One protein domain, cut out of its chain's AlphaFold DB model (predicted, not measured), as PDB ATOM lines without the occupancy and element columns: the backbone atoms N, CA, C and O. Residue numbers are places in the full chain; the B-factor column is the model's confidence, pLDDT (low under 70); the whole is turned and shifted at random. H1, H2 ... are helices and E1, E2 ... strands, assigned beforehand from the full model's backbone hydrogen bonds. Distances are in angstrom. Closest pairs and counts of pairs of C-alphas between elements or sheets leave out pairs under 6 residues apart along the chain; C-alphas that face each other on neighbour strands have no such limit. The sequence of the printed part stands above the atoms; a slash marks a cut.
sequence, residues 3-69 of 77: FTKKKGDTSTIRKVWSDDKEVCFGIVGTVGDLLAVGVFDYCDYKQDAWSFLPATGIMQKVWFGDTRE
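AT A GLANCE: This is residues 3 to 69 of the 77 residues of an uncharacterized protein of Pelotomaculum sp (UniProt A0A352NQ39). With little regular structure, this is a small twisted sheet of four strands, with a short helix packed on it after E2 and loops around. The printed part has 67 residues, 25 in named elements, in the order E1, E2, H1, E3, E4; the class is mixed, the sheet E1 - E2 - E3 - E4 antiparallel. It is compact: radius of gyration of the C-alphas 11.6 A, spans 34 by 29 by 21 A.

IN THESE COORDINATES: E2, residues 24 to 30, is 18.6 A long; E3, residues 50 to 54, 13.1 A. E1, residues 14 to 17, begins at C-alpha (-19.816, 12.981, 45.071). H1 is residues 31 to 36; E4, residues 63 to 65, ends at C-alpha (-33.565, 18.691, 41.726).

HOW THE PARTS SIT: Within hydrogen-bond range, at 2.8 A, are N 27 and O 53 of E2 and E3, N 16 and O 26 of hairpin E1 and E2, and N 52 and O 63 of hairpin E3 and E4. H1, its O i to N i+4 pairs within range, is on the sheet, height 7.2 A.

THE WHOLE: Link 37 to 49 is long; the printed part has no cut. Residues 57 to 59 have pLDDT under 70.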
ATOM      1  N   PHE A   3     -16.793  13.343  38.686       95.25
ATOM      2  CA  PHE A   3     -17.373  12.985  39.980       95.25
ATOM      3  C   PHE A   3     -16.427  12.069  40.746       95.25
ATOM      4  O   PHE A   3     -16.012  11.029  40.235       95.25
ATOM      5  N   THR A   4     -16.103  12.427  41.984       95.44
ATOM      6  CA  THR A   4     -15.252  11.600  42.854       95.44
ATOM      7  C   THR A   4     -15.960  11.305  44.168       95.44
ATOM      8  O   THR A   4     -16.761  12.106  44.637       95.44
ATOM      9  N   LYS A   5     -15.687  10.143  44.764       94.25
ATOM     10  CA  LYS A   5     -16.227   9.743  46.069       94.25
ATOM     11  C   LYS A   5     -15.120   9.276  46.995       94.25
ATOM     12  O   LYS A   5     -14.054   8.872  46.526       94.25
ATOM     13  N   LYS A   6     -15.378   9.297  48.301       90.12
ATOM     14  CA  LYS A   6     -14.465   8.709  49.285       90.12
ATOM     15  C   LYS A   6     -14.376   7.190  49.058       90.12
ATOM     16  O   LYS A   6     -15.345   6.541  48.663       90.12
ATOM     17  N   LYS A   7     -13.196   6.600  49.273       91.75
ATOM     18  CA  LYS A   7     -13.012   5.145  49.153       91.75
ATOM     19  C   LYS A   7     -13.902   4.425  50.174       91.75
ATOM     20  O   LYS A   7     -13.900   4.798  51.342       91.75
ATOM     21  N   GLY A   8     -14.635   3.406  49.722       91.44
ATOM     22  CA  GLY A   8     -15.577   2.651  50.558       91.44
ATOM     23  C   GLY A   8     -16.924   3.344  50.794       91.44
ATOM     24  O   GLY A   8     -17.766   2.780  51.475       91.44
ATOM     25  N   ASP A   9     -17.142   4.532  50.224       90.75
ATOM     26  CA  ASP A   9     -18.404   5.256  50.357       90.75
ATOM     27  C   ASP A   9     -19.509   4.621  49.497       90.75
ATOM     28  O   ASP A   9     -19.378   4.478  48.266       90.75
ATOM     29  N   THR A  10     -20.582   4.218  50.177       94.44
ATOM     30  CA  THR A  10     -21.787   3.606  49.611       94.44
ATOM     31  C   THR A  10     -22.905   4.616  49.365       94.44
ATOM     32  O   THR A  10     -23.889   4.253  48.729       94.44
ATOM     33  N   SER A  11     -22.751   5.867  49.809       96.44
ATOM     34  CA  SER A  11     -23.725   6.931  49.573       96.44
ATOM     35  C   SER A  11     -23.718   7.415  48.117       96.44
ATOM     36  O   SER A  11     -22.859   7.075  47.279       96.44
ATOM     37  N   THR A  12     -24.669   8.286  47.814       97.50
ATOM     38  CA  THR A  12     -24.761   9.056  46.573       97.50
ATOM     39  C   THR A  12     -23.786  10.233  46.518       97.50
ATOM     40  O   THR A  12     -23.575  10.772  45.432       97.50
ATOM     41  N   ILE A  13     -23.125  10.592  47.627       97.50
ATOM     42  CA  ILE A  13     -22.336  11.825  47.738       97.50
ATOM     43  C   ILE A  13     -21.105  11.786  46.830       97.50
ATOM     44  O   ILE A  13     -20.267  10.882  46.898       97.50
ATOM     45  N   ARG A  14     -20.964  12.790  45.965       96.94
ATOM     46  CA  ARG A  14     -19.816  12.981  45.071       96.94
ATOM     47  C   ARG A  14     -19.288  14.400  45.185       96.94
ATOM     48  O   ARG A  14     -20.065  15.343  45.157       96.94
ATOM     49  N   LYS A  15     -17.966  14.568  45.196       95.19
ATOM     50  CA  LYS A  15     -17.352  15.855  44.853       95.19
ATOM     51  C   LYS A  15     -17.442  16.065  43.347       95.19
ATOM     52  O   LYS A  15     -17.139  15.137  42.589       95.19
ATOM     53  N   VAL A  16     -17.808  17.272  42.944       94.75
ATOM     54  CA  VAL A  16     -17.945  17.691  41.548       94.75
ATOM     55  C   VAL A  16     -16.747  18.558  41.187       94.75
ATOM     56  O   VAL A  16     -16.502  19.581  41.821       94.75
ATOM     57  N   TRP A  17     -15.995  18.130  40.181       93.56
ATOM     58  CA  TRP A  17     -14.769  18.778  39.728       93.56
ATOM     59  C   TRP A  17     -14.861  19.172  38.256       93.56
ATOM     60  O   TRP A  17     -15.583  18.538  37.471       93.56
ATOM     61  N   SER A  18     -14.068  20.163  37.863       92.25
ATOM     62  CA  SER A  18     -13.690  20.377  36.467       92.25
ATOM     63  C   SER A  18     -13.005  19.125  35.898       92.25
ATOM     64  O   SER A  18     -12.530  18.248  36.631       92.25
ATOM     65  N   ASP A  19     -12.995  18.982  34.573       92.50
ATOM     66  CA  ASP A  19     -12.447  17.778  33.932       92.50
ATOM     67  C   ASP A  19     -10.929  17.639  34.121       92.50
ATOM     68  O   ASP A  19     -10.426  16.523  34.306       92.50
ATOM     69  N   ASP A  20     -10.219  18.766  34.171       93.38
ATOM     70  CA  ASP A  20      -8.797  18.855  34.525       93.38
ATOM     71  C   ASP A  20      -8.520  18.636  36.025       93.38
ATOM     72  O   ASP A  20      -7.394  18.312  36.385       93.38
ATOM     73  N   LYS A  21      -9.558  18.663  36.876       90.31
ATOM     74  CA  LYS A  21      -9.507  18.569  38.348       90.31
ATOM     75  C   LYS A  21      -8.847  19.761  39.055       90.31
ATOM     76  O   LYS A  21      -8.535  19.641  40.237       90.31
ATOM     77  N   GLU A  22      -8.699  20.897  38.384       91.12
ATOM     78  CA  GLU A  22      -8.158  22.120  38.993       91.12
ATOM     79  C   GLU A  22      -9.191  22.828  39.889       91.12
ATOM     80  O   GLU A  22      -8.842  23.409  40.916       91.12
ATOM     81  N   VAL A  23     -10.484  22.740  39.552       90.19
ATOM     82  CA  VAL A  23     -11.566  23.429  40.269       90.19
ATOM     83  C   VAL A  23     -12.534  22.426  40.889       90.19
ATOM     84  O   VAL A  23     -13.131  21.595  40.202       90.19
ATOM     85  N   CYS A  24     -12.730  22.526  42.206       91.75
ATOM     86  CA  CYS A  24     -13.798  21.828  42.916       91.75
ATOM     87  C   CYS A  24     -15.033  22.724  42.958       91.75
ATOM     88  O   CYS A  24     -15.058  23.711  43.691       91.75
ATOM     89  N   PHE A  25     -16.072  22.359  42.217       92.06
ATOM     90  CA  PHE A  25     -17.321  23.114  42.217       92.06
ATOM     91  C   PHE A  25     -18.112  22.918  43.506       92.06
ATOM     92  O   PHE A  25     -18.842  23.817  43.900       92.06
ATOM     93  N   GLY A  26     -17.978  21.765  44.168       93.44
ATOM     94  CA  GLY A  26     -18.738  21.451  45.374       93.44
ATOM     95  C   GLY A  26     -18.992  19.962  45.549       93.44
ATOM     96  O   GLY A  26     -18.221  19.121  45.072       93.44
ATOM     97  N   ILE A  27     -20.086  19.635  46.226       95.00
ATOM     98  CA  ILE A  27     -20.564  18.268  46.431       95.00
ATOM     99  C   ILE A  27     -22.006  18.126  45.957       95.00
ATOM    100  O   ILE A  27     -22.797  19.053  46.065       95.00
ATOM    101  N   VAL A  28     -22.353  16.950  45.449       96.88
ATOM    102  CA  VAL A  28     -23.719  16.576  45.081       96.88
ATOM    103  C   VAL A  28     -24.088  15.271  45.765       96.88
ATOM    104  O   VAL A  28     -23.241  14.387  45.879       96.88
ATOM    105  N   GLY A  29     -25.332  15.127  46.195       97.81
ATOM    106  CA  GLY A  29     -25.851  13.898  46.791       97.81
ATOM    107  C   GLY A  29     -27.347  14.001  47.037       97.81
ATOM    108  O   GLY A  29     -27.930  15.071  46.861       97.81
ATOM    109  N   THR A  30     -27.977  12.902  47.431       98.31
ATOM    110  CA  THR A  30     -29.361  12.938  47.903       98.31
ATOM    111  C   THR A  30     -29.434  13.626  49.258       98.31
ATOM    112  O   THR A  30     -28.503  13.553  50.065       98.31
ATOM    113  N   VAL A  31     -30.554  14.289  49.528       97.88
ATOM    114  CA  VAL A  31     -30.804  14.964  50.805       97.88
ATOM    115  C   VAL A  31     -30.662  13.988  51.977       97.88
ATOM    116  O   VAL A  31     -30.022  14.322  52.971       97.88
ATOM    117  N   GLY A  32     -31.185  12.766  51.844       98.12
ATOM    118  CA  GLY A  32     -31.095  11.728  52.870       98.12
ATOM    119  C   GLY A  32     -29.656  11.343  53.210       98.12
ATOM    120  O   GLY A  32     -29.307  11.280  54.388       98.12
ATOM    121  N   ASP A  33     -28.796  11.160  52.204       98.12
ATOM    122  CA  ASP A  33     -27.388  10.837  52.444       98.12
ATOM    123  C   ASP A  33     -26.631  12.018  53.059       98.12
ATOM    124  O   ASP A  33     -25.820  11.820  53.962       98.12
ATOM    125  N   LEU A  34     -26.903  13.247  52.601       96.62
ATOM    126  CA  LEU A  34     -26.274  14.462  53.131       96.62
ATOM    127  C   LEU A  34     -26.632  14.694  54.607       96.62
ATOM    128  O   LEU A  34     -25.762  15.096  55.379       96.62
ATOM    129  N   LEU A  35     -27.872  14.396  55.003       96.81
ATOM    130  CA  LEU A  35     -28.299  14.383  56.405       96.81
ATOM    131  C   LEU A  35     -27.607  13.258  57.189       96.81
ATOM    132  O   LEU A  35     -27.060  13.496  58.262       96.81
ATOM    133  N   ALA A  36     -27.576  12.038  56.644       96.75
ATOM    134  CA  ALA A  36     -27.013  10.870  57.327       96.75
ATOM    135  C   ALA A  36     -25.518  11.017  57.658       96.75
ATOM    136  O   ALA A  36     -25.055  10.481  58.666       96.75
ATOM    137  N   VAL A  37     -24.757  11.738  56.828       93.81
ATOM    138  CA  VAL A  37     -23.327  11.998  57.068       93.81
ATOM    139  C   VAL A  37     -23.046  13.324  57.788       93.81
ATOM    140  O   VAL A  37     -21.876  13.653  57.985       93.81
ATOM    141  N   GLY A  38     -24.080  14.092  58.149       93.62
ATOM    142  CA  GLY A  38     -23.946  15.376  58.846       93.62
ATOM    143  C   GLY A  38     -23.389  16.516  57.988       93.62
ATOM    144  O   GLY A  38     -22.774  17.439  58.511       93.62
ATOM    145  N   VAL A  39     -23.553  16.455  56.661       92.06
ATOM    146  CA  VAL A  39     -23.302  17.615  55.782       92.06
ATOM    147  C   VAL A  39     -24.452  18.613  55.893       92.06
ATOM    148  O   VAL A  39     -24.235  19.824  55.871       92.06
ATOM    149  N   PHE A  40     -25.673  18.097  56.009       93.88
ATOM    150  CA  PHE A  40     -26.831  18.855  56.449       93.88
ATOM    151  C   PHE A  40     -27.167  18.478  57.884       93.88
ATOM    152  O   PHE A  40     -27.272  17.296  58.196       93.88
ATOM    153  N   ASP A  41     -27.425  19.484  58.715       94.56
ATOM    154  CA  ASP A  41     -28.031  19.277  60.034       94.56
ATOM    155  C   ASP A  41     -29.564  19.192  59.935       94.56
ATOM    156  O   ASP A  41     -30.218  18.531  60.738       94.56
ATOM    157  N   TYR A  42     -30.150  19.855  58.929       94.06
ATOM    158  CA  TYR A  42     -31.585  19.863  58.650       94.06
ATOM    159  C   TYR A  42     -31.863  20.182  57.174       94.06
ATOM    160  O   TYR A  42     -31.161  20.989  56.563       94.06
ATOM    161  N   CYS A  43     -32.905  19.571  56.606       94.06
ATOM    162  CA  CYS A  43     -33.434  19.890  55.282       94.06
ATOM    163  C   CYS A  43     -34.905  19.453  55.206       94.06
ATOM    164  O   CYS A  43     -35.232  18.324  55.568       94.06
ATOM    165  N   ASP A  44     -35.785  20.342  54.752       94.69
ATOM    166  CA  ASP A  44     -37.233  20.124  54.623       94.69
ATOM    167  C   ASP A  44     -37.647  19.526  53.264       94.69
ATOM    168  O   ASP A  44     -38.824  19.239  53.034       94.69
ATOM    169  N   TYR A  45     -36.685  19.292  52.368       94.12
ATOM    170  CA  TYR A  45     -36.905  18.607  51.096       94.12
ATOM    171  C   TYR A  45     -37.039  17.090  51.264       94.12
ATOM    172  O   TYR A  45     -36.601  16.490  52.248       94.12
ATOM    173  N   LYS A  46     -37.621  16.443  50.247       96.06
ATOM    174  CA  LYS A  46     -37.708  14.979  50.186       96.06
ATOM    175  C   LYS A  46     -36.308  14.362  50.249       96.06
ATOM    176  O   LYS A  46     -35.389  14.837  49.590       96.06
ATOM    177  N   GLN A  47     -36.158  13.276  51.003       96.94
ATOM    178  CA  GLN A  47     -34.853  12.639  51.220       96.94
ATOM    179  C   GLN A  47     -34.239  12.038  49.946       96.94
ATOM    180  O   GLN A  47     -33.019  11.903  49.865       96.94
ATOM    181  N   ASP A  48     -35.057  11.687  48.957       97.38
ATOM    182  CA  ASP A  48     -34.632  11.172  47.653       97.38
ATOM    183  C   ASP A  48     -34.314  12.276  46.631       97.38
ATOM    184  O   ASP A  48     -33.717  11.986  45.593       97.38
ATOM    185  N   ALA A  49     -34.647  13.537  46.929       98.00
ATOM    186  CA  ALA A  49     -34.246  14.668  46.105       98.00
ATOM    187  C   ALA A  49     -32.723  14.836  46.125       98.00
ATOM    188  O   ALA A  49     -32.051  14.550  47.119       98.00
ATOM    189  N   TRP A  50     -32.178  15.345  45.027       98.19
ATOM    190  CA  TRP A  50     -30.764  15.654  44.888       98.19
ATOM    191  C   TRP A  50     -30.490  17.097  45.272       98.19
ATOM    192  O   TRP A  50     -31.276  17.994  44.973       98.19
ATOM    193  N   SER A  51     -29.344  17.311  45.903       96.75
ATOM    194  CA  SER A  51     -28.850  18.614  46.312       96.75
ATOM    195  C   SER A  51     -27.408  18.792  45.859       96.75
ATOM    196  O   SER A  51     -26.586  17.879  46.001       96.75
ATOM    197  N   PHE A  52     -27.103  19.966  45.317       95.50
ATOM    198  CA  PHE A  52     -25.748  20.423  45.063       95.50
ATOM    199  C   PHE A  52     -25.376  21.529  46.045       95.50
ATOM    200  O   PHE A  52     -26.014  22.583  46.085       95.50
ATOM    201  N   LEU A  53     -24.312  21.282  46.806       93.50
ATOM    202  CA  LEU A  53     -23.685  22.224  47.721       93.50
ATOM    203  C   LEU A  53     -22.413  22.763  47.075       93.50
ATOM    204  O   LEU A  53     -21.428  22.022  46.977       93.50
ATOM    205  N   PRO A  54     -22.401  24.031  46.651       91.69
ATOM    206  CA  PRO A  54     -21.219  24.615  46.049       91.69
ATOM    207  C   PRO A  54     -20.070  24.748  47.058       91.69
ATOM    208  O   PRO A  54     -20.282  24.915  48.262       91.69
ATOM    209  N   ALA A  55     -18.832  24.680  46.573       88.19
ATOM    210  CA  ALA A  55     -17.653  24.918  47.393       88.19
ATOM    211  C   ALA A  55     -17.618  26.381  47.871       88.19
ATOM    212  O   ALA A  55     -17.968  27.307  47.138       88.19
ATOM    213  N   THR A  56     -17.151  26.607  49.102       71.56
ATOM    214  CA  THR A  56     -16.981  27.954  49.669       71.56
ATOM    215  C   THR A  56     -16.172  28.852  48.728       71.56
ATOM    216  O   THR A  56     -15.031  28.536  48.406       71.56
ATOM    217  N   GLY A  57     -16.773  29.968  48.296       64.56
ATOM    218  CA  GLY A  57     -16.193  30.926  47.342       64.56
ATOM    219  C   GLY A  57     -16.795  30.862  45.931       64.56
ATOM    220  O   GLY A  57     -16.735  31.852  45.206       64.56
ATOM    221  N   ILE A  58     -17.448  29.755  45.566       60.22
ATOM    222  CA  ILE A  58     -18.134  29.567  44.284       60.22
ATOM    223  C   ILE A  58     -19.631  29.475  44.580       60.22
ATOM    224  O   ILE A  58     -20.141  28.395  44.795       60.22
ATOM    225  N   MET A  59     -20.333  30.615  44.609       57.50
ATOM    226  CA  MET A  59     -21.806  30.712  44.653       57.50
ATOM    227  C   MET A  59     -22.472  30.079  45.902       57.50
ATOM    228  O   MET A  59     -22.550  28.878  46.055       57.50
ATOM    229  N   GLN A  60     -23.031  30.876  46.816       70.38
ATOM    230  CA  GLN A  60     -23.511  30.369  48.122       70.38
ATOM    231  C   GLN A  60     -24.892  29.687  48.118       70.38
ATOM    232  O   GLN A  60     -25.428  29.365  49.178       70.38
ATOM    233  N   LYS A  61     -25.509  29.489  46.949       86.50
ATOM    234  CA  LYS A  61     -26.862  28.936  46.857       86.50
ATOM    235  C   LYS A  61     -26.814  27.427  46.640       86.50
ATOM    236  O   LYS A  61     -26.249  26.967  45.656       86.50
ATOM    237  N   VAL A  62     -27.468  26.682  47.524       90.19
ATOM    238  CA  VAL A  62     -27.758  25.258  47.323       90.19
ATOM    239  C   VAL A  62     -28.812  25.106  46.225       90.19
ATOM    240  O   VAL A  62     -29.816  25.828  46.231       90.19
ATOM    241  N   TRP A  63     -28.606  24.174  45.296       93.50
ATOM    242  CA  TRP A  63     -29.612  23.820  44.286       93.50
ATOM    243  C   TRP A  63     -30.166  22.434  44.535       93.50
ATOM    244  O   TRP A  63     -29.436  21.534  44.935       93.50
ATOM    245  N   PHE A  64     -31.453  22.280  44.246       95.25
ATOM    246  CA  PHE A  64     -32.176  21.029  44.395       95.25
ATOM    247  C   PHE A  64     -32.740  20.582  43.052       95.25
ATOM    248  O   PHE A  64     -33.056  21.416  42.202       95.25
ATOM    249  N   GLY A  65     -32.907  19.275  42.886       96.44
ATOM    250  CA  GLY A  65     -33.565  18.691  41.726       96.44
ATOM    251  C   GLY A  65     -34.034  17.266  41.994       96.44
ATOM    252  O   GLY A  65     -33.531  16.594  42.891       96.44
ATOM    253  N   ASP A  66     -34.980  16.787  41.190       96.44
ATOM    254  CA  ASP A  66     -35.461  15.401  41.279       96.44
ATOM    255  C   ASP A  66     -34.400  14.388  40.804       96.44
ATOM    256  O   ASP A  66     -34.462  13.201  41.118       96.44
ATOM    257  N   THR A  67     -33.386  14.854  40.068       97.06
ATOM    258  CA  THR A  67     -32.233  14.066  39.622       97.06
ATOM    259  C   THR A  67     -30.928  14.781  39.944       97.06
ATOM    260  O   THR A  67     -30.890  15.997  40.158       97.06
ATOM    261  N   ARG A  68     -29.822  14.028  39.918       96.06
ATOM    262  CA  ARG A  68     -28.477  14.588  40.072       96.06
ATOM    263  C   ARG A  68     -28.214  15.677  39.037       96.06
ATOM    264  O   ARG A  68     -27.677  16.720  39.380       96.06
ATOM    265  N   GLU A  69     -28.567  15.428  37.782       95.56
ATOM    266  CA  GLU A  69     -28.331  16.344  36.667       95.56
ATOM    267  C   GLU A  69     -29.116  17.647  36.847       95.56
ATOM    268  O   GLU A  69     -28.547  18.719  36.656       95.56
TER     269      GLU A  69